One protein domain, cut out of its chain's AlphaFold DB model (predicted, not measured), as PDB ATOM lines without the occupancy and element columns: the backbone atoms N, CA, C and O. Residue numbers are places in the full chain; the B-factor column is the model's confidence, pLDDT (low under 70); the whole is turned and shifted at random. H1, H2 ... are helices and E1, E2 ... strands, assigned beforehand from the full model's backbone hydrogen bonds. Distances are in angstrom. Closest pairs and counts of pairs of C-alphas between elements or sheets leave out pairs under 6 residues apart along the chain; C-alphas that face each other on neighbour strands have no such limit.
ATOM      1  N   ASP A  96     138.614 147.192 117.323       52.53
ATOM      2  CA  ASP A  96     138.391 146.639 115.969       52.53
ATOM      3  C   ASP A  96     139.414 146.974 114.860       52.53
ATOM      4  O   ASP A  96     139.099 147.085 113.675       52.53
ATOM      5  N   LEU A  97     140.700 146.988 115.212       56.41
ATOM      6  CA  LEU A  97     141.812 147.107 114.258       56.41
ATOM      7  C   LEU A  97     142.039 145.856 113.383       56.41
ATOM      8  O   LEU A  97     142.961 145.822 112.568       56.41
ATOM      9  N   SER A  98     141.187 144.836 113.523       57.88
ATOM     10  CA  SER A  98     141.188 143.608 112.720       57.88
ATOM     11  C   SER A  98     140.987 143.866 111.220       57.88
ATOM     12  O   SER A  98     141.447 143.074 110.397       57.88
ATOM     13  N   GLU A  99     140.376 144.998 110.850       61.88
ATOM     14  CA  GLU A  99     140.180 145.405 109.453       61.88
ATOM     15  C   GLU A  99     141.486 145.637 108.679       61.88
ATOM     16  O   GLU A  99     141.514 145.459 107.462       61.88
ATOM     17  N   LEU A 100     142.581 145.966 109.372       62.19
ATOM     18  CA  LEU A 100     143.903 146.164 108.766       62.19
ATOM     19  C   LEU A 100     144.600 144.845 108.386       62.19
ATOM     20  O   LEU A 100     145.713 144.863 107.862       62.19
ATOM     21  N   GLY A 101     143.992 143.689 108.686       62.06
ATOM     22  CA  GLY A 101     144.556 142.365 108.397       62.06
ATOM     23  C   GLY A 101     145.817 142.020 109.199       62.06
ATOM     24  O   GLY A 101     146.466 141.011 108.925       62.06
ATOM     25  N   VAL A 102     146.170 142.838 110.195       65.12
ATOM     26  CA  VAL A 102     147.320 142.661 111.087       65.12
ATOM     27  C   VAL A 102     146.856 142.541 112.540       65.12
ATOM     28  O   VAL A 102     145.895 143.203 112.928       65.12
ATOM     29  N   PRO A 103     147.517 141.714 113.371       64.06
ATOM     30  CA  PRO A 103     147.209 141.655 114.795       64.06
ATOM     31  C   PRO A 103     147.539 142.989 115.476       64.06
ATOM     32  O   PRO A 103     148.475 143.686 115.072       64.06
ATOM     33  N   ALA A 104     146.799 143.313 116.541       66.50
ATOM     34  CA  ALA A 104     147.094 144.468 117.383       66.50
ATOM     35  C   ALA A 104     148.550 144.383 117.896       66.50
ATOM     36  O   ALA A 104     148.956 143.331 118.400       66.50
ATOM     37  N   PRO A 105     149.364 145.441 117.735       64.50
ATOM     38  CA  PRO A 105     150.788 145.363 118.017       64.50
ATOM     39  C   PRO A 105     151.066 145.349 119.522       64.50
ATOM     40  O   PRO A 105     150.859 146.342 120.214       64.50
ATOM     41  N   THR A 106     151.617 144.240 120.012       62.72
ATOM     42  CA  THR A 106     152.061 144.077 121.408       62.72
ATOM     43  C   THR A 106     153.506 144.539 121.615       62.72
ATOM     44  O   THR A 106     153.934 144.817 122.734       62.72
ATOM     45  N   THR A 107     154.277 144.656 120.527       60.53
ATOM     46  CA  THR A 107     155.681 145.084 120.543       60.53
ATOM     47  C   THR A 107     155.962 146.237 119.573       60.53
ATOM     48  O   THR A 107     155.276 146.438 118.571       60.53
ATOM     49  N   ARG A 108     157.031 147.010 119.818       57.97
ATOM     50  CA  ARG A 108     157.426 148.134 118.941       57.97
ATOM     51  C   ARG A 108     157.741 147.721 117.484       57.97
ATOM     52  O   ARG A 108     157.385 148.482 116.586       57.97
ATOM     53  N   PRO A 109     158.354 146.552 117.198       68.50
ATOM     54  CA  PRO A 109     158.474 146.048 115.827       68.50
ATOM     55  C   PRO A 109     157.125 145.702 115.179       68.50
ATOM     56  O   PRO A 109     156.961 145.898 113.977       68.50
ATOM     57  N   GLU A 110     156.143 145.226 115.952       65.38
ATOM     58  CA  GLU A 110     154.775 145.027 115.453       65.38
ATOM     59  C   GLU A 110     154.091 146.354 115.150       65.38
ATOM     60  O   GLU A 110     153.437 146.451 114.118       65.38
ATOM     61  N   LEU A 111     154.306 147.394 115.963       70.62
ATOM     62  CA  LEU A 111     153.760 148.728 115.702       70.62
ATOM     63  C   LEU A 111     154.246 149.290 114.357       70.62
ATOM     64  O   LEU A 111     153.468 149.904 113.637       70.62
ATOM     65  N   LEU A 112     155.501 149.044 113.967       74.31
ATOM     66  CA  LEU A 112     155.983 149.436 112.636       74.31
ATOM     67  C   LEU A 112     155.285 148.653 111.516       74.31
ATOM     68  O   LEU A 112     154.902 149.254 110.517       74.31
ATOM     69  N   ARG A 113     155.055 147.343 111.683       74.19
ATOM     70  CA  ARG A 113     154.265 146.546 110.722       74.19
ATOM     71  C   ARG A 113     152.816 147.030 110.633       74.19
ATOM     72  O   ARG A 113     152.272 147.115 109.539       74.19
ATOM     73  N   PHE A 114     152.230 147.394 111.768       74.00
ATOM     74  CA  PHE A 114     150.887 147.950 111.874       74.00
ATOM     75  C   PHE A 114     150.761 149.299 111.150       74.00
ATOM     76  O   PHE A 114     149.877 149.472 110.317       74.00
ATOM     77  N   LEU A 115     151.687 150.232 111.393       75.25
ATOM     78  CA  LEU A 115     151.713 151.538 110.723       75.25
ATOM     79  C   LEU A 115     151.959 151.423 109.210       75.25
ATOM     80  O   LEU A 115     151.498 152.276 108.454       75.25
ATOM     81  N   VAL A 116     152.654 150.370 108.767       79.75
ATOM     82  CA  VAL A 116     152.812 150.044 107.342       79.75
ATOM     83  C   VAL A 116     151.522 149.482 106.742       79.75
ATOM     84  O   VAL A 116     151.126 149.916 105.665       79.75
ATOM     85  N   ALA A 117     150.825 148.582 107.442       77.94
ATOM     86  CA  ALA A 117     149.517 148.080 107.010       77.94
ATOM     87  C   ALA A 117     148.456 149.195 106.945       77.94
ATOM     88  O   ALA A 117     147.650 149.225 106.020       77.94
ATOM     89  N   ALA A 118     148.513 150.159 107.867       72.75
ATOM     90  CA  ALA A 118     147.673 151.354 107.857       72.75
ATOM     91  C   ALA A 118     148.083 152.412 106.806       72.75
ATOM     92  O   ALA A 118     147.482 153.481 106.753       72.75
ATOM     93  N   GLY A 119     149.134 152.175 106.010       71.19
ATOM     94  CA  GLY A 119     149.631 153.114 104.994       71.19
ATOM     95  C   GLY A 119     150.270 154.401 105.540       71.19
ATOM     96  O   GLY A 119     150.710 155.240 104.760       71.19
ATOM     97  N   VAL A 120     150.370 154.557 106.865       74.56
ATOM     98  CA  VAL A 120     150.976 155.717 107.547       74.56
ATOM     99  C   VAL A 120     152.501 155.732 107.381       74.56
ATOM    100  O   VAL A 120     153.137 156.782 107.471       74.56
ATOM    101  N   VAL A 121     153.106 154.570 107.124       77.38
ATOM    102  CA  VAL A 121     154.544 154.393 106.896       77.38
ATOM    103  C   VAL A 121     154.760 153.489 105.681       77.38
ATOM    104  O   VAL A 121     154.085 152.484 105.514       77.38
ATOM    105  N   ILE A 122     155.744 153.803 104.845       74.94
ATOM    106  CA  ILE A 122     156.181 152.956 103.732       74.94
ATOM    107  C   ILE A 122     157.466 152.237 104.149       74.94
ATOM    108  O   ILE A 122     158.427 152.881 104.575       74.94
ATOM    109  N   ALA A 123     157.483 150.909 104.020       83.81
ATOM    110  CA  ALA A 123     158.652 150.073 104.277       83.81
ATOM    111  C   ALA A 123     159.329 149.643 102.967       83.81
ATOM    112  O   ALA A 123     158.717 148.997 102.120       83.81
ATOM    113  N   GLU A 124     160.616 149.947 102.832       83.06
ATOM    114  CA  GLU A 124     161.442 149.608 101.673       83.06
ATOM    115  C   GLU A 124     162.575 148.681 102.123       83.06
ATOM    116  O   GLU A 124     163.478 149.092 102.855       83.06
ATOM    117  N   THR A 125     162.533 147.413 101.708       86.19
ATOM    118  CA  THR A 125     163.556 146.420 102.071       86.19
ATOM    119  C   THR A 125     164.499 146.176 100.903       86.19
ATOM    120  O   THR A 125     164.075 145.736  99.839       86.19
ATOM    121  N   SER A 126     165.791 146.437 101.107       78.75
ATOM    122  CA  SER A 126     166.839 146.205 100.111       78.75
ATOM    123  C   SER A 126     168.115 145.714 100.792       78.75
ATOM    124  O   SER A 126     168.512 146.245 101.831       78.75
ATOM    125  N   GLY A 127     168.734 144.662 100.246       81.00
ATOM    126  CA  GLY A 127     169.944 144.050 100.814       81.00
ATOM    127  C   GLY A 127     169.778 143.507 102.242       81.00
ATOM    128  O   GLY A 127     170.733 143.521 103.007       81.00
ATOM    129  N   GLY A 128     168.565 143.096 102.630       81.94
ATOM    130  CA  GLY A 128     168.251 142.645 103.995       81.94
ATOM    131  C   GLY A 128     168.023 143.770 105.015       81.94
ATOM    132  O   GLY A 128     167.719 143.481 106.168       81.94
ATOM    133  N   VAL A 129     168.117 145.041 104.608       76.62
ATOM    134  CA  VAL A 129     167.841 146.204 105.464       76.62
ATOM    135  C   VAL A 129     166.493 146.815 105.086       76.62
ATOM    136  O   VAL A 129     166.320 147.301 103.965       76.62
ATOM    137  N   THR A 130     165.552 146.836 106.031       77.50
ATOM    138  CA  THR A 130     164.283 147.568 105.908       77.50
ATOM    139  C   THR A 130     164.471 149.017 106.350       77.50
ATOM    140  O   THR A 130     164.831 149.285 107.497       77.50
ATOM    141  N   ARG A 131     164.207 149.957 105.444       79.31
ATOM    142  CA  ARG A 131     164.089 151.390 105.735       79.31
ATOM    143  C   ARG A 131     162.614 151.763 105.796       79.31
ATOM    144  O   ARG A 131     161.798 151.171 105.097       79.31
ATOM    145  N   TYR A 132     162.290 152.752 106.618       77.38
ATOM    146  CA  TYR A 132     160.936 153.266 106.776       77.38
ATOM    147  C   TYR A 132     160.924 154.748 106.414       77.38
ATOM    148  O   TYR A 132     161.816 155.487 106.834       77.38
ATOM    149  N   ARG A 133     159.919 155.184 105.657       75.19
ATOM    150  CA  ARG A 133     159.666 156.600 105.356       75.19
ATOM    151  C   ARG A 133     158.182 156.914 105.474       75.19
ATOM    152  O   ARG A 133     157.353 156.012 105.414       75.19
ATOM    153  N   LEU A 134     157.850 158.189 105.616       67.06
ATOM    154  CA  LEU A 134     156.462 158.632 105.531       67.06
ATOM    155  C   LEU A 134     156.023 158.710 104.052       67.06
ATOM    156  O   LEU A 134     156.861 158.985 103.181       67.06
ATOM    157  N   PRO A 135     154.741 158.453 103.743       69.62
ATOM    158  CA  PRO A 135     154.141 158.854 102.474       69.62
ATOM    159  C   PRO A 135     154.079 160.387 102.379       69.62
ATOM    160  O   PRO A 135     154.011 161.074 103.397       69.62
ATOM    161  N   GLU A 136     154.071 160.928 101.160       66.88
ATOM    162  CA  GLU A 136     153.906 162.376 100.933       66.88
ATOM    163  C   GLU A 136     152.504 162.855 101.340       66.88
ATOM    164  O   GLU A 136     152.341 163.958 101.856       66.88
ATOM    165  N   GLN A 137     151.505 161.988 101.164       63.38
ATOM    166  CA  GLN A 137     150.142 162.151 101.656       63.38
ATOM    167  C   GLN A 137     149.746 160.853 102.379       63.38
ATOM    168  O   GLN A 137     149.518 159.842 101.711       63.38
ATOM    169  N   PRO A 138     149.729 160.817 103.725       69.00
ATOM    170  CA  PRO A 138     149.223 159.659 104.453       69.00
ATOM    171  C   PRO A 138     147.711 159.514 104.228       69.00
ATOM    172  O   PRO A 138     147.010 160.531 104.194       69.00
ATOM    173  N   PRO A 139     147.193 158.280 104.095       66.69
ATOM    174  CA  PRO A 139     145.758 158.058 103.981       66.69
ATOM    175  C   PRO A 139     145.063 158.487 105.277       66.69
ATOM    176  O   PRO A 139     145.624 158.363 106.374       66.69
ATOM    177  N   ARG A 140     143.836 158.999 105.177       70.31
ATOM    178  CA  ARG A 140     143.057 159.371 106.361       70.31
ATOM    179  C   ARG A 140     142.548 158.107 107.044       70.31
ATOM    180  O   ARG A 140     142.295 157.098 106.395       70.31
ATOM    181  N   ALA A 141     142.302 158.168 108.353       66.81
ATOM    182  CA  ALA A 141     141.746 157.026 109.089       66.81
ATOM    183  C   ALA A 141     140.420 156.512 108.483       66.81
ATOM    184  O   ALA A 141     140.145 155.320 108.524       66.81
ATOM    185  N   GLU A 142     139.633 157.401 107.872       66.25
ATOM    186  CA  GLU A 142     138.386 157.085 107.163       66.25
ATOM    187  C   GLU A 142     138.558 156.371 105.808       66.25
ATOM    188  O   GLU A 142     137.616 155.706 105.370       66.25
ATOM    189  N   ASP A 143     139.734 156.479 105.180       69.50
ATOM    190  CA  ASP A 143     140.079 155.800 103.920       69.50
ATOM    191  C   ASP A 143     140.529 154.352 104.165       69.50
ATOM    192  O   ASP A 143     140.427 153.498 103.284       69.50
ATOM    193  N   VAL A 144     141.048 154.083 105.369       70.75
ATOM    194  CA  VAL A 144     141.663 152.803 105.751       70.75
ATOM    195  C   VAL A 144     140.745 151.960 106.648       70.75
ATOM    196  O   VAL A 144     140.780 150.735 106.571       70.75
ATOM    197  N   LEU A 145     139.910 152.593 107.481       68.38
ATOM    198  CA  LEU A 145     139.035 151.931 108.459       68.38
ATOM    199  C   LEU A 145     137.547 152.192 108.156       68.38
ATOM    200  O   LEU A 145     137.126 153.326 107.891       68.38
ATOM    201  N   ARG A 146     136.700 151.162 108.272       69.69
ATOM    202  CA  ARG A 146     135.233 151.257 108.163       69.69
ATOM    203  C   ARG A 146     134.615 151.735 109.471       69.69
ATOM    204  O   ARG A 146     133.873 151.038 110.156       69.69
TER     205      ARG A 146
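AT A GLANCE: This is residues 96 to 146 of the 245 residues of an uncharacterized protein of Nonomuraea sp. KC333 (UniProt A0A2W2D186). A ten-residue helix, H2, lies in the middle of a flat, loosely knit piece, with the two-stranded hairpin E1 and E2 at one end of the longest axis and two very short helices, H1 and H3, at the other. Contacts between these parts are few. The printed part has 51 residues, with three named helices and two named strands in the order H1, H2, E1, E2, H3; the class is mixed, helices and strands, and the sheet, E1 - E2, is antiparallel. It is only just compact, close to loose, with a radius of gyration of the C-alphas of 11.6 A and spans of 36 by 27 by 14 A.

IN THESE COORDINATES: H1 is residues 97 to 100, beginning at C-alpha 97 (141.812, 147.107, 114.258). H2, residues 108 to 117, is 14.3 A long and ends at C-alpha 117 (149.517, 148.080, 107.010). E1, residues 122 to 126, is 13.1 A long, and E2, residues 129 to 133, is 13.2 A. H3 is residues 141 to 144, ending at C-alpha 144 (141.663, 152.803, 105.751).

HOW THE PARTS SIT: H1 and H2 are close but not clearly touching; their closest C-alphas, of Leu 100 and Ala 117, are 6.2 A apart. The closest C-alphas of H2 and E1, of Val 116 and Ile 122, are 5.7 A apart. E1 and E2 form a hairpin, antiparallel at 155 degrees, with N 124 and O 131 within hydrogen-bond range at 2.8 A. H1 and H3 are close but not clearly touching, with the closest C-alphas, of Leu 100 and Val 144, 7.6 A apart. H2 and H3 are apart. In H2 every O i to N i+4 pair is within hydrogen-bond range; H1 and H3 are too short for such a pair.

THE WHOLE: The C-alphas farthest apart, of Gly 127 and Arg 146, are 36.2 A apart. The printed part has no cut and no long link. Mean pLDDT of the printed part is 70.4, with residues 96 to 110 and 134 to 139 among those under 70.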